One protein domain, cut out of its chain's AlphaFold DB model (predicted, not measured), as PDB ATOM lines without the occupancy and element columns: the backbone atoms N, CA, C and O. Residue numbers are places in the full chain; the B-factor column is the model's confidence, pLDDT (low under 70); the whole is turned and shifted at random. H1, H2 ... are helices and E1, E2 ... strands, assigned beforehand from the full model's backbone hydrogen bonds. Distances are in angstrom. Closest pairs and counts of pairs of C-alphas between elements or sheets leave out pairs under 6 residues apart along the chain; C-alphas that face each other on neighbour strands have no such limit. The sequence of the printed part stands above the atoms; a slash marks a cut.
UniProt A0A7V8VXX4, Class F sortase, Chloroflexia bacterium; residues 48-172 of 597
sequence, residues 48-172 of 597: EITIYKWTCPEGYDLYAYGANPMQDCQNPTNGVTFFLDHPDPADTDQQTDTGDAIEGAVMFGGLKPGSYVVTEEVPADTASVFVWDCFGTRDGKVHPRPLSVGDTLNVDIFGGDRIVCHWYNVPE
ATOM      1  N   GLU A  48      29.604 -39.059   7.074       90.38
ATOM      2  CA  GLU A  48      28.603 -38.003   7.191       90.38
ATOM      3  C   GLU A  48      27.345 -38.335   6.380       90.38
ATOM      4  O   GLU A  48      27.411 -38.996   5.340       90.38
ATOM      5  N   ILE A  49      26.206 -37.832   6.850       92.62
ATOM      6  CA  ILE A  49      24.926 -37.861   6.146       92.62
ATOM      7  C   ILE A  49      24.330 -36.453   6.123       92.62
ATOM      8  O   ILE A  49      24.322 -35.745   7.128       92.62
ATOM      9  N   THR A  50      23.853 -36.038   4.955       94.88
ATOM     10  CA  THR A  50      23.088 -34.808   4.737       94.88
ATOM     11  C   THR A  50      21.689 -35.193   4.286       94.88
ATOM     12  O   THR A  50      21.549 -36.012   3.384       94.88
ATOM     13  N   ILE A  51      20.659 -34.609   4.885       97.00
ATOM     14  CA  ILE A  51      19.264 -34.863   4.511       97.00
ATOM     15  C   ILE A  51      18.675 -33.541   4.043       97.00
ATOM     16  O   ILE A  51      18.612 -32.591   4.822       97.00
ATOM     17  N   TYR A  52      18.272 -33.483   2.776       96.81
ATOM     18  CA  TYR A  52      17.509 -32.377   2.214       96.81
ATOM     19  C   TYR A  52      16.024 -32.648   2.387       96.81
ATOM     20  O   TYR A  52      15.524 -33.678   1.938       96.81
ATOM     21  N   LYS A  53      15.333 -31.704   3.011       97.88
ATOM     22  CA  LYS A  53      13.910 -31.731   3.284       97.88
ATOM     23  C   LYS A  53      13.151 -30.842   2.309       97.88
ATOM     24  O   LYS A  53      13.490 -29.670   2.136       97.88
ATOM     25  N   TRP A  54      12.102 -31.406   1.728       97.56
ATOM     26  CA  TRP A  54      11.234 -30.758   0.756       97.56
ATOM     27  C   TRP A  54       9.774 -30.862   1.185       97.56
ATOM     28  O   TRP A  54       9.353 -31.861   1.774       97.56
ATOM     29  N   THR A  55       8.990 -29.852   0.827       95.56
ATOM     30  CA  THR A  55       7.531 -29.880   0.910       95.56
ATOM     31  C   THR A  55       6.968 -29.967  -0.506       95.56
ATOM     32  O   THR A  55       7.260 -29.123  -1.359       95.56
ATOM     33  N   CYS A  56       6.183 -31.010  -0.760       93.56
ATOM     34  CA  CYS A  56       5.443 -31.205  -1.999       93.56
ATOM     35  C   CYS A  56       4.175 -30.339  -2.038       93.56
ATOM     36  O   CYS A  56       3.763 -29.810  -1.004       93.56
ATOM     37  N   PRO A  57       3.546 -30.176  -3.216       88.12
ATOM     38  CA  PRO A  57       2.181 -29.664  -3.294       88.12
ATOM     39  C   PRO A  57       1.228 -30.467  -2.398       88.12
ATOM     40  O   PRO A  57       1.448 -31.655  -2.156       88.12
ATOM     41  N   GLU A  58       0.172 -29.825  -1.911       82.88
ATOM     42  CA  GLU A  58      -0.876 -30.496  -1.137       82.88
ATOM     43  C   GLU A  58      -1.524 -31.608  -1.982       82.88
ATOM     44  O   GLU A  58      -1.722 -31.440  -3.188       82.88
ATOM     45  N   GLY A  59      -1.819 -32.758  -1.367       71.88
ATOM     46  CA  GLY A  59      -2.449 -33.892  -2.062       71.88
ATOM     47  C   GLY A  59      -1.583 -34.550  -3.144       71.88
ATOM     48  O   GLY A  59      -2.104 -35.285  -3.981       71.88
ATOM     49  N   TYR A  60      -0.273 -34.283  -3.160       80.25
ATOM     50  CA  TYR A  60       0.651 -34.877  -4.121       80.25
ATOM     51  C   TYR A  60       0.639 -36.411  -4.049       80.25
ATOM     52  O   TYR A  60       1.046 -37.004  -3.049       80.25
ATOM     53  N   ASP A  61       0.214 -37.043  -5.142       73.56
ATOM     54  CA  ASP A  61       0.232 -38.492  -5.306       73.56
ATOM     55  C   ASP A  61       1.568 -38.939  -5.912       73.56
ATOM     56  O   ASP A  61       1.842 -38.742  -7.100       73.56
ATOM     57  N   LEU A  62       2.402 -39.565  -5.081       76.19
ATOM     58  CA  LEU A  62       3.714 -40.065  -5.489       76.19
ATOM     59  C   LEU A  62       3.642 -41.271  -6.444       76.19
ATOM     60  O   LEU A  62       4.657 -41.625  -7.043       76.19
ATOM     61  N   TYR A  63       2.471 -41.896  -6.582       74.88
ATOM     62  CA  TYR A  63       2.227 -43.033  -7.469       74.88
ATOM     63  C   TYR A  63       1.512 -42.630  -8.764       74.88
ATOM     64  O   TYR A  63       1.336 -43.468  -9.654       74.88
ATOM     65  N   ALA A  64       1.142 -41.354  -8.914       58.34
ATOM     66  CA  ALA A  64       0.529 -40.854 -10.135       58.34
ATOM     67  C   ALA A  64       1.471 -41.008 -11.339       58.34
ATOM     68  O   ALA A  64       2.690 -40.826 -11.257       58.34
ATOM     69  N   TYR A  65       0.899 -41.309 -12.508       53.25
ATOM     70  CA  TYR A  65       1.675 -41.457 -13.736       53.25
ATOM     71  C   TYR A  65       2.439 -40.166 -14.072       53.25
ATOM     72  O   TYR A  65       1.841 -39.116 -14.310       53.25
ATOM     73  N   GLY A  66       3.770 -40.264 -14.137       66.38
ATOM     74  CA  GLY A  66       4.658 -39.133 -14.414       66.38
ATOM     75  C   GLY A  66       5.067 -38.311 -13.187       66.38
ATOM     76  O   GLY A  66       5.780 -37.325 -13.370       66.38
ATOM     77  N   ALA A  67       4.670 -38.712 -11.973       69.19
ATOM     78  CA  ALA A  67       5.121 -38.089 -10.733       69.19
ATOM     79  C   ALA A  67       6.655 -38.123 -10.622       69.19
ATOM     80  O   ALA A  67       7.297 -39.166 -10.778       69.19
ATOM     81  N   ASN A  68       7.259 -36.964 -10.365       84.69
ATOM     82  CA  ASN A  68       8.687 -36.818 -10.135       84.69
ATOM     83  C   ASN A  68       8.943 -35.818  -8.996       84.69
ATOM     84  O   ASN A  68       9.134 -34.625  -9.257       84.69
ATOM     85  N   PRO A  69       9.045 -36.282  -7.739       87.94
ATOM     86  CA  PRO A  69       9.179 -35.406  -6.575       87.94
ATOM     87  C   PRO A  69      10.362 -34.435  -6.653       87.94
ATOM     88  O   PRO A  69      10.273 -33.307  -6.177       87.94
ATOM     89  N   MET A  70      11.455 -34.825  -7.320       87.69
ATOM     90  CA  MET A  70      12.622 -33.953  -7.510       87.69
ATOM     91  C   MET A  70      12.337 -32.738  -8.408       87.69
ATOM     92  O   MET A  70      13.081 -31.757  -8.368       87.69
ATOM     93  N   GLN A  71      11.315 -32.816  -9.262       88.25
ATOM     94  CA  GLN A  71      10.868 -31.720 -10.124       88.25
ATOM     95  C   GLN A  71       9.618 -31.037  -9.576       88.25
ATOM     96  O   GLN A  71       9.492 -29.820  -9.720       88.25
ATOM     97  N   ASP A  72       8.734 -31.800  -8.941       87.12
ATOM     98  CA  ASP A  72       7.417 -31.340  -8.508       87.12
ATOM     99  C   ASP A  72       7.471 -30.643  -7.139       87.12
ATOM    100  O   ASP A  72       6.768 -29.660  -6.905       87.12
ATOM    101  N   CYS A  73       8.355 -31.096  -6.242       92.62
ATOM    102  CA  CYS A  73       8.463 -30.613  -4.866       92.62
ATOM    103  C   CYS A  73       9.681 -29.688  -4.704       92.62
ATOM    104  O   CYS A  73      10.711 -30.058  -4.147       92.62
ATOM    105  N   GLN A  74       9.580 -28.459  -5.218       89.94
ATOM    106  CA  GLN A  74      10.715 -27.520  -5.300       89.94
ATOM    107  C   GLN A  74      10.942 -26.666  -4.043       89.94
ATOM    108  O   GLN A  74      11.842 -25.824  -4.034       89.94
ATOM    109  N   ASN A  75      10.135 -26.847  -2.995       91.25
ATOM    110  CA  ASN A  75      10.164 -26.003  -1.803       91.25
ATOM    111  C   ASN A  75      11.022 -26.645  -0.699       91.25
ATOM    112  O   ASN A  75      10.549 -27.588  -0.067       91.25
ATOM    113  N   PRO A  76      12.253 -26.163  -0.437       95.38
ATOM    114  CA  PRO A  76      13.042 -26.633   0.697       95.38
ATOM    115  C   PRO A  76      12.400 -26.209   2.026       95.38
ATOM    116  O   PRO A  76      11.956 -25.066   2.172       95.38
ATOM    117  N   THR A  77      12.398 -27.103   3.012       95.81
ATOM    118  CA  THR A  77      11.707 -26.896   4.297       95.81
ATOM    119  C   THR A  77      12.714 -26.694   5.427       95.81
ATOM    120  O   THR A  77      13.629 -27.494   5.600       95.81
ATOM    121  N   ASN A  78      12.539 -25.630   6.214       96.44
ATOM    122  CA  ASN A  78      13.329 -25.350   7.418       96.44
ATOM    123  C   ASN A  78      12.481 -25.578   8.678       96.44
ATOM    124  O   ASN A  78      11.260 -25.451   8.627       96.44
ATOM    125  N   GLY A  79      13.129 -25.803   9.823       96.06
ATOM    126  CA  GLY A  79      12.477 -25.925  11.130       96.06
ATOM    127  C   GLY A  79      11.881 -27.303  11.434       96.06
ATOM    128  O   GLY A  79      11.144 -27.428  12.403       96.06
ATOM    129  N   VAL A  80      12.191 -28.315  10.622       97.44
ATOM    130  CA  VAL A  80      11.873 -29.729  10.882       97.44
ATOM    131  C   VAL A  80      13.045 -30.388  11.609       97.44
ATOM    132  O   VAL A  80      14.170 -30.330  11.097       97.44
ATOM    133  N   THR A  81      12.781 -31.012  12.760       97.81
ATOM    134  CA  THR A  81      13.765 -31.759  13.559       97.81
ATOM    135  C   THR A  81      14.025 -33.133  12.948       97.81
ATOM    136  O   THR A  81      13.092 -33.857  12.603       97.81
ATOM    137  N   PHE A  82      15.293 -33.532  12.884       97.81
ATOM    138  CA  PHE A  82      15.694 -34.908  12.594       97.81
ATOM    139  C   PHE A  82      16.483 -35.495  13.757       97.81
ATOM    140  O   PHE A  82      17.342 -34.819  14.330       97.81
ATOM    141  N   PHE A  83      16.237 -36.772  14.037       96.25
ATOM    142  CA  PHE A  83      16.985 -37.599  14.975       96.25
ATOM    143  C   PHE A  83      17.834 -38.617  14.213       96.25
ATOM    144  O   PHE A  83      17.423 -39.132  13.172       96.25
ATOM    145  N   LEU A  84      19.028 -38.889  14.731       94.69
ATOM    146  CA  LEU A  84      19.933 -39.910  14.228       94.69
ATOM    147  C   LEU A  84      20.402 -40.776  15.396       94.69
ATOM    148  O   LEU A  84      21.248 -40.355  16.195       94.69
ATOM    149  N   ASP A  85      19.893 -42.002  15.427       91.94
ATOM    150  CA  ASP A  85      20.144 -42.970  16.486       91.94
ATOM    151  C   ASP A  85      21.118 -44.049  16.011       91.94
ATOM    152  O   ASP A  85      21.027 -44.563  14.892       91.94
ATOM    153  N   HIS A  86      22.062 -44.410  16.881       85.88
ATOM    154  CA  HIS A  86      22.979 -45.525  16.664       85.88
ATOM    155  C   HIS A  86      22.676 -46.633  17.684       85.88
ATOM    156  O   HIS A  86      22.543 -46.342  18.871       85.88
ATOM    157  N   PRO A  87      22.613 -47.915  17.283       76.44
ATOM    158  CA  PRO A  87      22.226 -49.010  18.172       76.44
ATOM    159  C   PRO A  87      23.236 -49.288  19.300       76.44
ATOM    160  O   PRO A  87      22.913 -50.016  20.238       76.44
ATOM    161  N   ASP A  88      24.457 -48.744  19.226       77.50
ATOM    162  CA  ASP A  88      25.405 -48.778  20.344       77.50
ATOM    163  C   ASP A  88      25.007 -47.733  21.403       77.50
ATOM    164  O   ASP A  88      25.165 -46.539  21.148       77.50
ATOM    165  N   PRO A  89      24.583 -48.141  22.615       70.56
ATOM    166  CA  PRO A  89      24.179 -47.214  23.675       70.56
ATOM    167  C   PRO A  89      25.332 -46.356  24.222       70.56
ATOM    168  O   PRO A  89      25.114 -45.492  25.074       70.56
ATOM    169  N   ALA A  90      26.578 -46.632  23.820       73.12
ATOM    170  CA  ALA A  90      27.723 -45.778  24.113       73.12
ATOM    171  C   ALA A  90      27.817 -44.555  23.182       73.12
ATOM    172  O   ALA A  90      28.557 -43.619  23.502       73.12
ATOM    173  N   ASP A  91      27.109 -44.559  22.050       75.56
ATOM    174  CA  ASP A  91      26.954 -43.394  21.187       75.56
ATOM    175  C   ASP A  91      25.753 -42.556  21.632       75.56
ATOM    176  O   ASP A  91      24.772 -43.060  22.166       75.56
ATOM    177  N   THR A  92      25.889 -41.237  21.517       75.00
ATOM    178  CA  THR A  92      24.840 -40.294  21.922       75.00
ATOM    179  C   THR A  92      23.940 -40.019  20.732       75.00
ATOM    180  O   THR A  92      24.460 -39.652  19.676       75.00
ATOM    181  N   ASP A  93      22.631 -40.140  20.935       78.31
ATOM    182  CA  ASP A  93      21.609 -39.736  19.970       78.31
ATOM    183  C   ASP A  93      21.869 -38.297  19.519       78.31
ATOM    184  O   ASP A  93      22.182 -37.404  20.322       78.31
ATOM    185  N   GLN A  94      21.800 -38.073  18.211       88.56
ATOM    186  CA  GLN A  94      22.013 -36.754  17.632       88.56
ATOM    187  C   GLN A  94      20.687 -36.204  17.138       88.56
ATOM    188  O   GLN A  94      19.895 -36.925  16.548       88.56
ATOM    189  N   GLN A  95      20.477 -34.904  17.326       93.94
ATOM    190  CA  GLN A  95      19.353 -34.194  16.728       93.94
ATOM    191  C   GLN A  95      19.792 -32.841  16.185       93.94
ATOM    192  O   GLN A  95      20.703 -32.210  16.733       93.94
ATOM    193  N   THR A  96      19.143 -32.392  15.120       95.06
ATOM    194  CA  THR A  96      19.321 -31.052  14.556       95.06
ATOM    195  C   THR A  96      18.115 -30.676  13.706       95.06
ATOM    196  O   THR A  96      17.419 -31.555  13.196       95.06
ATOM    197  N   ASP A  97      17.926 -29.374  13.500       96.88
ATOM    198  CA  ASP A  97      16.802 -28.849  12.733       96.88
ATOM    199  C   ASP A  97      17.257 -28.437  11.329       96.88
ATOM    200  O   ASP A  97      18.366 -27.928  11.115       96.88
ATOM    201  N   THR A  98      16.396 -28.670  10.343       96.81
ATOM    202  CA  THR A  98      16.615 -28.210   8.967       96.81
ATOM    203  C   THR A  98      16.710 -26.686   8.923       96.81
ATOM    204  O   THR A  98      15.942 -25.978   9.574       96.81
ATOM    205  N   GLY A  99      17.650 -26.143   8.147       94.38
ATOM    206  CA  GLY A  99      17.827 -24.690   8.032       94.38
ATOM    207  C   GLY A  99      18.774 -24.057   9.050       94.38
ATOM    208  O   GLY A  99      19.198 -22.921   8.835       94.38
ATOM    209  N   ASP A 100      19.173 -24.773  10.106       92.38
ATOM    210  CA  ASP A 100      20.114 -24.248  11.107       92.38
ATOM    211  C   ASP A 100      21.516 -24.024  10.526       92.38
ATOM    212  O   ASP A 100      22.167 -23.004  10.782       92.38
ATOM    213  N   ALA A 101      21.990 -24.991   9.735       89.75
ATOM    214  CA  ALA A 101      23.309 -24.962   9.104       89.75
ATOM    215  C   ALA A 101      23.239 -24.886   7.573       89.75
ATOM    216  O   ALA A 101      24.095 -24.253   6.949       89.75
ATOM    217  N   ILE A 102      22.240 -25.536   6.972       93.12
ATOM    218  CA  ILE A 102      22.032 -25.619   5.526       93.12
ATOM    219  C   ILE A 102      20.546 -25.362   5.271       93.12
ATOM    220  O   ILE A 102      19.699 -25.987   5.900       93.12
ATOM    221  N   GLU A 103      20.225 -24.440   4.365       95.12
ATOM    222  CA  GLU A 103      18.838 -24.189   3.960       95.12
ATOM    223  C   GLU A 103      18.203 -25.472   3.417       95.12
ATOM    224  O   GLU A 103      18.777 -26.141   2.558       95.12
ATOM    225  N   GLY A 104      17.032 -25.817   3.948       95.69
ATOM    226  CA  GLY A 104      16.298 -27.015   3.579       95.69
ATOM    227  C   GLY A 104      16.948 -28.309   4.036       95.69
ATOM    228  O   GLY A 104      16.599 -29.344   3.490       95.69
ATOM    229  N   ALA A 105      17.945 -28.298   4.928       97.06
ATOM    230  CA  ALA A 105      18.696 -29.515   5.214       97.06
ATOM    231  C   ALA A 105      19.302 -29.593   6.615       97.06
ATOM    232  O   ALA A 105      19.601 -28.585   7.258       97.06
ATOM    233  N   VAL A 106      19.544 -30.832   7.038       97.12
ATOM    234  CA  VAL A 106      20.363 -31.195   8.199       97.12
ATOM    235  C   VAL A 106      21.620 -31.931   7.752       97.12
ATOM    236  O   VAL A 106      21.636 -32.573   6.702       97.12
ATOM    237  N   MET A 107      22.681 -31.859   8.554       94.44
ATOM    238  CA  MET A 107      23.913 -32.610   8.320       94.44
ATOM    239  C   MET A 107      24.446 -33.180   9.633       94.44
ATOM    240  O   MET A 107      24.743 -32.430  10.564       94.44
ATOM    241  N   PHE A 108      24.650 -34.493   9.662       93.75
ATOM    242  CA  PHE A 108      25.305 -35.211  10.748       93.75
ATOM    243  C   PHE A 108      26.685 -35.666  10.276       93.75
ATOM    244  O   PHE A 108      26.811 -36.398   9.297       93.75
ATOM    245  N   GLY A 109      27.738 -35.219  10.957       90.56
ATOM    246  CA  GLY A 109      29.122 -35.543  10.611       90.56
ATOM    247  C   GLY A 109      29.870 -36.166  11.781       90.56
ATOM    248  O   GLY A 109      29.440 -36.084  12.928       90.56
ATOM    249  N   GLY A 110      31.031 -36.765  11.510       88.88
ATOM    250  CA  GLY A 110      31.813 -37.408  12.573       88.88
ATOM    251  C   GLY A 110      31.301 -38.801  12.946       88.88
ATOM    252  O   GLY A 110      31.652 -39.306  14.010       88.88
ATOM    253  N   LEU A 111      30.478 -39.406  12.089       88.88
ATOM    254  CA  LEU A 111      29.755 -40.638  12.378       88.88
ATOM    255  C   LEU A 111      30.690 -41.838  12.307       88.88
ATOM    256  O   LEU A 111      31.544 -41.929  11.422       88.88
ATOM    257  N   LYS A 112      30.558 -42.756  13.262       87.12
ATOM    258  CA  LYS A 112      31.304 -44.011  13.213       87.12
ATOM    259  C   LYS A 112      30.710 -44.896  12.114       87.12
ATOM    260  O   LYS A 112      29.533 -44.769  11.803       87.12
ATOM    261  N   PRO A 113      31.497 -45.811  11.532       84.38
ATOM    262  CA  PRO A 113      30.924 -46.817  10.655       84.38
ATOM    263  C   PRO A 113      29.923 -47.694  11.422       84.38
ATOM    264  O   PRO A 113      30.283 -48.226  12.475       84.38
ATOM    265  N   GLY A 114      28.711 -47.858  10.898       81.12
ATOM    266  CA  GLY A 114      27.628 -48.592  11.553       81.12
ATOM    267  C   GLY A 114      26.269 -48.363  10.892       81.12
ATOM    268  O   GLY A 114      26.149 -47.546   9.979       81.12
ATOM    269  N   SER A 115      25.257 -49.097  11.353       86.50
ATOM    270  CA  SER A 115      23.862 -48.913  10.943       86.50
ATOM    271  C   SER A 115      23.196 -47.882  11.848       86.50
ATOM    272  O   SER A 115      23.332 -47.954  13.066       86.50
ATOM    273  N   TYR A 116      22.478 -46.942  11.254       89.75
ATOM    274  CA  TYR A 116      21.791 -45.855  11.937       89.75
ATOM    275  C   TYR A 116      20.308 -45.855  11.585       89.75
ATOM    276  O   TYR A 116      19.920 -46.293  10.500       89.75
ATOM    277  N   VAL A 117      19.499 -45.308  12.489       92.06
ATOM    278  CA  VAL A 117      18.090 -45.000  12.243       92.06
ATOM    279  C   VAL A 117      17.945 -43.487  12.189       92.06
ATOM    280  O   VAL A 117      18.324 -42.789  13.127       92.06
ATOM    281  N   VAL A 118      17.443 -42.983  11.069       95.50
ATOM    282  CA  VAL A 118      17.059 -41.583  10.899       95.50
ATOM    283  C   VAL A 118      15.560 -41.479  11.128       95.50
ATOM    284  O   VAL A 118      14.818 -42.220  10.486       95.50
ATOM    285  N   THR A 119      15.131 -40.535  11.962       96.69
ATOM    286  CA  THR A 119      13.711 -40.283  12.241       96.69
ATOM    287  C   THR A 119      13.394 -38.800  12.074       96.69
ATOM    288  O   THR A 119      14.125 -37.948  12.582       96.69
ATOM    289  N   GLU A 120      12.312 -38.478  11.375       97.75
ATOM    290  CA  GLU A 120      11.762 -37.123  11.285       97.75
ATOM    291  C   GLU A 120      10.779 -36.849  12.435       97.75
ATOM    292  O   GLU A 120       9.910 -37.666  12.725       97.75
ATOM    293  N   GLU A 121      10.848 -35.666  13.053       97.44
ATOM    294  CA  GLU A 121       9.721 -35.144  13.838       97.44
ATOM    295  C   GLU A 121       8.672 -34.556  12.888       97.44
ATOM    296  O   GLU A 121       8.776 -33.403  12.465       97.44
ATOM    297  N   VAL A 122       7.689 -35.376  12.511       96.00
ATOM    298  CA  VAL A 122       6.709 -35.027  11.474       96.00
ATOM    299  C   VAL A 122       5.865 -33.808  11.893       96.00
ATOM    300  O   VAL A 122       5.227 -33.843  12.950       96.00
ATOM    301  N   PRO A 123       5.824 -32.731  11.083       94.25
ATOM    302  CA  PRO A 123       4.936 -31.594  11.311       94.25
ATOM    303  C   PRO A 123       3.455 -32.001  11.340       94.25
ATOM    304  O   PRO A 123       3.034 -32.901  10.620       94.25
ATOM    305  N   ALA A 124       2.648 -31.317  12.156       86.44
ATOM    306  CA  ALA A 124       1.249 -31.691  12.397       86.44
ATOM    307  C   ALA A 124       0.324 -31.577  11.168       86.44
ATOM    308  O   ALA A 124      -0.742 -32.172  11.178       86.44
ATOM    309  N   ASP A 125       0.717 -30.813  10.151       84.75
ATOM    310  CA  ASP A 125       0.005 -30.561   8.892       84.75
ATOM    311  C   ASP A 125       0.504 -31.452   7.741       84.75
ATOM    312  O   ASP A 125       0.367 -31.105   6.570       84.75
ATOM    313  N   THR A 126       1.138 -32.585   8.051       90.19
ATOM    314  CA  THR A 126       1.706 -33.506   7.057       90.19
ATOM    315  C   THR A 126       0.847 -34.763   6.916       90.19
ATOM    316  O   THR A 126       0.779 -35.568   7.840       90.19
ATOM    317  N   ALA A 127       0.265 -34.977   5.731       84.12
ATOM    318  CA  ALA A 127      -0.495 -36.187   5.407       84.12
ATOM    319  C   ALA A 127       0.400 -37.404   5.163       84.12
ATOM    320  O   ALA A 127       0.066 -38.520   5.559       84.12
ATOM    321  N   SER A 128       1.528 -37.222   4.472       88.56
ATOM    322  CA  SER A 128       2.447 -38.327   4.198       88.56
ATOM    323  C   SER A 128       3.901 -37.885   4.123       88.56
ATOM    324  O   SER A 128       4.223 -36.740   3.799       88.56
ATOM    325  N   VAL A 129       4.782 -38.834   4.433       95.38
ATOM    326  CA  VAL A 129       6.234 -38.664   4.479       95.38
ATOM    327  C   VAL A 129       6.873 -39.761   3.644       95.38
ATOM    328  O   VAL A 129       6.468 -40.923   3.731       95.38
ATOM    329  N   PHE A 130       7.875 -39.420   2.839       94.31
ATOM    330  CA  PHE A 130       8.662 -40.419   2.121       94.31
ATOM    331  C   PHE A 130      10.096 -39.957   1.861       94.31
ATOM    332  O   PHE A 130      10.400 -38.764   1.764       94.31
ATOM    333  N   VAL A 131      10.982 -40.932   1.688       93.75
ATOM    334  CA  VAL A 131      12.364 -40.735   1.249       93.75
ATOM    335  C   VAL A 131      12.458 -41.183  -0.198       93.75
ATOM    336  O   VAL A 131      12.258 -42.357  -0.498       93.75
ATOM    337  N   TRP A 132      12.759 -40.261  -1.109       89.19
ATOM    338  CA  TRP A 132      12.830 -40.584  -2.534       89.19
ATOM    339  C   TRP A 132      14.092 -41.376  -2.865       89.19
ATOM    340  O   TRP A 132      14.023 -42.437  -3.483       89.19
ATOM    341  N   ASP A 133      15.241 -40.866  -2.426       85.81
ATOM    342  CA  ASP A 133      16.547 -41.466  -2.649       85.81
ATOM    343  C   ASP A 133      17.583 -41.025  -1.605       85.81
ATOM    344  O   ASP A 133      17.430 -40.028  -0.896       85.81
ATOM    345  N   CYS A 134      18.655 -41.814  -1.528       85.75
ATOM    346  CA  CYS A 134      19.884 -41.499  -0.817       85.75
ATOM    347  C   CYS A 134      21.080 -41.891  -1.689       85.75
ATOM    348  O   CYS A 134      21.139 -43.007  -2.203       85.75
ATOM    349  N   PHE A 135      22.050 -40.994  -1.841       80.06
ATOM    350  CA  PHE A 135      23.261 -41.215  -2.625       80.06
ATOM    351  C   PHE A 135      24.495 -41.137  -1.735       80.06
ATOM    352  O   PHE A 135      24.724 -40.124  -1.080       80.06
ATOM    353  N   GLY A 136      25.319 -42.184  -1.750       72.69
ATOM    354  CA  GLY A 136      26.600 -42.239  -1.047       72.69
ATOM    355  C   GLY A 136      27.782 -42.504  -1.981       72.69
ATOM    356  O   GLY A 136      27.626 -42.837  -3.154       72.69
ATOM    357  N   THR A 137      28.999 -42.432  -1.444       57.38
ATOM    358  CA  THR A 137      30.266 -42.684  -2.165       57.38
ATOM    359  C   THR A 137      30.418 -44.102  -2.731       57.38
ATOM    360  O   THR A 137      31.351 -44.351  -3.500       57.38
ATOM    361  N   ARG A 138      29.538 -45.042  -2.356       54.25
ATOM    362  CA  ARG A 138      29.562 -46.444  -2.804       54.25
ATOM    363  C   ARG A 138      28.221 -47.015  -3.267       54.25
ATOM    364  O   ARG A 138      28.233 -48.113  -3.825       54.25
ATOM    365  N   ASP A 139      27.112 -46.294  -3.119       47.66
ATOM    366  CA  ASP A 139      25.815 -46.756  -3.622       47.66
ATOM    367  C   ASP A 139      25.668 -46.420  -5.105       47.66
ATOM    368  O   ASP A 139      25.104 -45.413  -5.518       47.66
ATOM    369  N   GLY A 140      26.229 -47.307  -5.927       41.53
ATOM    370  CA  GLY A 140      25.838 -47.491  -7.324       41.53
ATOM    371  C   GLY A 140      24.696 -48.500  -7.480       41.53
ATOM    372  O   GLY A 140      24.542 -49.070  -8.560       41.53
ATOM    373  N   LYS A 141      23.953 -48.805  -6.407       45.69
ATOM    374  CA  LYS A 141      22.809 -49.715  -6.463       45.69
ATOM    375  C   LYS A 141      21.580 -48.949  -6.946       45.69
ATOM    376  O   LYS A 141      21.315 -47.835  -6.511       45.69
ATOM    377  N   VAL A 142      20.838 -49.555  -7.867       42.78
ATOM    378  CA  VAL A 142      19.480 -49.112  -8.190       42.78
ATOM    379  C   VAL A 142      18.631 -49.445  -6.967       42.78
ATOM    380  O   VAL A 142      18.432 -50.620  -6.664       42.78
ATOM    381  N   HIS A 143      18.209 -48.426  -6.227       54.41
ATOM    382  CA  HIS A 143      17.246 -48.579  -5.141       54.41
ATOM    383  C   HIS A 143      15.826 -48.420  -5.703       54.41
ATOM    384  O   HIS A 143      15.648 -47.634  -6.640       54.41
ATOM    385  N   PRO A 144      14.825 -49.144  -5.168       56.56
ATOM    386  CA  PRO A 144      13.433 -48.826  -5.462       56.56
ATOM    387  C   PRO A 144      13.159 -47.378  -5.037       56.56
ATOM    388  O   PRO A 144      13.714 -46.910  -4.042       56.56
ATOM    389  N   ARG A 145      12.352 -46.666  -5.826       66.19
ATOM    390  CA  ARG A 145      11.851 -45.335  -5.476       66.19
ATOM    391  C   ARG A 145      10.350 -45.443  -5.185       66.19
ATOM    392  O   ARG A 145       9.661 -46.063  -5.994       66.19
ATOM    393  N   PRO A 146       9.844 -44.853  -4.090       73.94
ATOM    394  CA  PRO A 146      10.616 -44.242  -3.005       73.94
ATOM    395  C   PRO A 146      11.483 -45.278  -2.266       73.94
ATOM    396  O   PRO A 146      11.147 -46.460  -2.202       73.94
ATOM    397  N   LEU A 147      12.610 -44.825  -1.713       81.00
ATOM    398  CA  LEU A 147      13.512 -45.642  -0.899       81.00
ATOM    399  C   LEU A 147      12.845 -46.100   0.407       81.00
ATOM    400  O   LEU A 147      13.111 -47.205   0.877       81.00
ATOM    401  N   SER A 148      12.004 -45.247   0.995       84.38
ATOM    402  CA  SER A 148      11.206 -45.542   2.190       84.38
ATOM    403  C   SER A 148       9.927 -44.707   2.188       84.38
ATOM    404  O   SER A 148       9.930 -43.573   1.705       84.38
ATOM    405  N   VAL A 149       8.852 -45.249   2.756       87.81
ATOM    406  CA  VAL A 149       7.617 -44.518   3.074       87.81
ATOM    407  C   VAL A 149       7.489 -44.472   4.595       87.81
ATOM    408  O   VAL A 149       7.764 -45.466   5.265       87.81
ATOM    409  N   GLY A 150       7.081 -43.324   5.128       90.31
ATOM    410  CA  GLY A 150       7.057 -43.041   6.558       90.31
ATOM    411  C   GLY A 150       8.182 -42.108   7.004       90.31
ATOM    412  O   GLY A 150       8.974 -41.606   6.207       90.31
ATOM    413  N   ASP A 151       8.228 -41.872   8.309       94.56
ATOM    414  CA  ASP A 151       9.095 -40.911   8.996       94.56
ATOM    415  C   ASP A 151      10.460 -41.481   9.406       94.56
ATOM    416  O   ASP A 151      11.264 -40.778  10.016       94.56
ATOM    417  N   THR A 152      10.737 -42.740   9.064       93.75
ATOM    418  CA  THR A 152      11.927 -43.459   9.516       93.75
ATOM    419  C   THR A 152      12.701 -44.069   8.342       93.75
ATOM    420  O   THR A 152      12.124 -44.628   7.404       93.75
ATOM    421  N   LEU A 153      14.034 -44.014   8.408       92.56
ATOM    422  CA  LEU A 153      14.942 -44.629   7.438       92.56
ATOM    423  C   LEU A 153      16.121 -45.313   8.138       92.56
ATOM    424  O   LEU A 153      16.865 -44.683   8.886       92.56
ATOM    425  N   ASN A 154      16.351 -46.590   7.827       89.44
ATOM    426  CA  ASN A 154      17.576 -47.290   8.219       89.44
ATOM    427  C   ASN A 154      18.682 -47.021   7.194       89.44
ATOM    428  O   ASN A 154      18.478 -47.238   5.998       89.44
ATOM    429  N   VAL A 155      19.858 -46.591   7.650       86.38
ATOM    430  CA  VAL A 155      21.000 -46.273   6.783       86.38
ATOM    431  C   VAL A 155      22.296 -46.872   7.322       86.38
ATOM    432  O   VAL A 155      22.650 -46.692   8.484       86.38
ATOM    433  N   ASP A 156      23.036 -47.566   6.461       84.69
ATOM    434  CA  ASP A 156      24.390 -48.030   6.763       84.69
ATOM    435  C   ASP A 156      25.399 -46.947   6.376       84.69
ATOM    436  O   ASP A 156      25.477 -46.541   5.217       84.69
ATOM    437  N   ILE A 157      26.204 -46.501   7.337       83.31
ATOM    438  CA  ILE A 157      27.249 -45.500   7.121       83.31
ATOM    439  C   ILE A 157      28.603 -46.189   7.209       83.31
ATOM    440  O   ILE A 157      28.927 -46.821   8.215       83.31
ATOM    441  N   PHE A 158      29.433 -46.053   6.176       80.00
ATOM    442  CA  PHE A 158      30.806 -46.544   6.188       80.00
ATOM    443  C   PHE A 158      31.810 -45.420   6.451       80.00
ATOM    444  O   PHE A 158      31.519 -44.224   6.390       80.00
ATOM    445  N   GLY A 159      33.046 -45.804   6.774       80.75
ATOM    446  CA  GLY A 159      34.079 -44.824   7.079       80.75
ATOM    447  C   GLY A 159      34.442 -43.977   5.862       80.75
ATOM    448  O   GLY A 159      34.796 -44.500   4.803       80.75
ATOM    449  N   GLY A 160      34.368 -42.656   6.034       79.12
ATOM    450  CA  GLY A 160      34.591 -41.684   4.966       79.12
ATOM    451  C   GLY A 160      33.416 -41.514   4.002       79.12
ATOM    452  O   GLY A 160      33.594 -40.838   2.986       79.12
ATOM    453  N   ASP A 161      32.251 -42.107   4.289       84.06
ATOM    454  CA  ASP A 161      31.071 -41.903   3.460       84.06
ATOM    455  C   ASP A 161      30.529 -40.486   3.535       84.06
ATOM    456  O   ASP A 161      30.638 -39.805   4.552       84.06
ATOM    457  N   ARG A 162      29.925 -40.072   2.422       86.62
ATOM    458  CA  ARG A 162      29.186 -38.819   2.290       86.62
ATOM    459  C   ARG A 162      27.835 -39.146   1.680       86.62
ATOM    460  O   ARG A 162      27.736 -39.265   0.459       86.62
ATOM    461  N   ILE A 163      26.848 -39.380   2.534       88.81
ATOM    462  CA  ILE A 163      25.496 -39.759   2.128       88.81
ATOM    463  C   ILE A 163      24.648 -38.495   1.993       88.81
ATOM    464  O   ILE A 163      24.721 -37.602   2.834       88.81
ATOM    465  N   VAL A 164      23.853 -38.407   0.935       91.25
ATOM    466  CA  VAL A 164      22.896 -37.325   0.693       91.25
ATOM    467  C   VAL A 164      21.530 -37.939   0.447       91.25
ATOM    468  O   VAL A 164      21.377 -38.656  -0.531       91.25
ATOM    469  N   CYS A 165      20.557 -37.652   1.303       93.19
ATOM    470  CA  CYS A 165      19.182 -38.132   1.186       93.19
ATOM    471  C   CYS A 165      18.221 -37.004   0.812       93.19
ATOM    472  O   CYS A 165      18.402 -35.870   1.263       93.19
ATOM    473  N   HIS A 166      17.181 -37.322   0.041       93.88
ATOM    474  CA  HIS A 166      16.072 -36.419  -0.261       93.88
ATOM    475  C   HIS A 166      14.780 -36.921   0.384       93.88
ATOM    476  O   HIS A 166      14.275 -38.000   0.068       93.88
ATOM    477  N   TRP A 167      14.251 -36.104   1.285       97.06
ATOM    478  CA  TRP A 167      13.139 -36.407   2.170       97.06
ATOM    479  C   TRP A 167      11.987 -35.442   1.899       97.06
ATOM    480  O   TRP A 167      12.210 -34.237   1.801       97.06
ATOM    481  N   TYR A 168      10.761 -35.943   1.794       97.50
ATOM    482  CA  TYR A 168       9.605 -35.175   1.334       97.50
ATOM    483  C   TYR A 168       8.452 -35.282   2.329       97.50
ATOM    484  O   TYR A 168       8.214 -36.358   2.871       97.50
ATOM    485  N   ASN A 169       7.766 -34.164   2.571       96.31
ATOM    486  CA  ASN A 169       6.434 -34.139   3.180       96.31
ATOM    487  C   ASN A 169       5.410 -33.716   2.142       96.31
ATOM    488  O   ASN A 169       5.624 -32.737   1.423       96.31
ATOM    489  N   VAL A 170       4.286 -34.416   2.123       91.94
ATOM    490  CA  VAL A 170       3.067 -33.977   1.453       91.94
ATOM    491  C   VAL A 170       2.164 -33.393   2.535       91.94
ATOM    492  O   VAL A 170       1.804 -34.129   3.460       91.94
ATOM    493  N   PRO A 171       1.835 -32.092   2.477       88.44
ATOM    494  CA  PRO A 171       0.896 -31.507   3.420       88.44
ATOM    495  C   PRO A 171      -0.470 -32.194   3.353       88.44
ATOM    496  O   PRO A 171      -0.832 -32.763   2.316       88.44
ATOM    497  N   GLU A 172      -1.223 -32.125   4.448       72.94
ATOM    498  CA  GLU A 172      -2.650 -32.444   4.421       72.94
ATOM    499  C   GLU A 172      -3.341 -31.621   3.328       72.94
ATOM    500  O   GLU A 172      -3.074 -30.435   3.143       72.94
TER     501      GLU A 172
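What this domain is: This is residues 48 to 172 of the 597 residues of the protein "Class F sortase" of Chloroflexia bacterium (UniProt A0A7V8VXX4). Two twisted sheets lie face to face as a sandwich, E4, E1, E8, E6 in one and E3, E2, E5, E7 in the other, their strands 19 degrees apart. The long loop of residues 56 to 68 and tiny H1 lie at the end where E1 ends; the loop 136 to 151 lies beyond edge strand E6. The printed part has 125 residues, under half of them in named elements, and 57 of the 61 residues in named elements are in strands, so that the class is mostly strand; the order is E1 H1 E2 E3 E4 E5 E6 E7 E8, the first sheet is mixed and the second all antiparallel. The whole is compact, with a radius of gyration of the C-alphas of 14.2 A and spans of 42 by 31 by 22 A.

How they stand to each other: In the strongly twisted first sheet, E1 (residues 48 to 55) is parallel to E8 (162 to 171), with N 50 and O 163 at 2.8 A. E4 (105 to 111) is antiparallel to E1, N 49 and O 108 at 2.9 A, and E6 (126 to 135) to E8, N 166 and O 133 at 2.9 A. In the second, E2 (81 to 85) and E3 (94 to 97) form a hairpin, N 84 and O 94 at 2.8 A. E5 (114 to 120) is antiparallel to E2, N 83 and O 119 at 2.8 A, and to E7 (152 to 157), N 116 and O 155 at 2.8 A. Between the sheets, the closest C-alphas of E3 and E4 are Asp 97 and Val 106, 6.2 A. H1 (69 to 72) only grazes the first sheet; it is too short for an O i to N i+4 pair.

Where its parts are: E1 begins at C-alpha 48 (28.603, -38.003, 7.191) and spans 23.4 A, E6 24.9 A. E8 spans 29.2 A, ending at C-alpha 171 (0.896, -31.507, 3.420).

The domain as a whole: The C-alphas of Tyr 65 and Ala 90 are farthest apart, 46.1 A. The printed part has no cut. Links E1 to H1 and E6 to E7 are long. Residues 64 to 67 and 137 to 145 have pLDDT under 70.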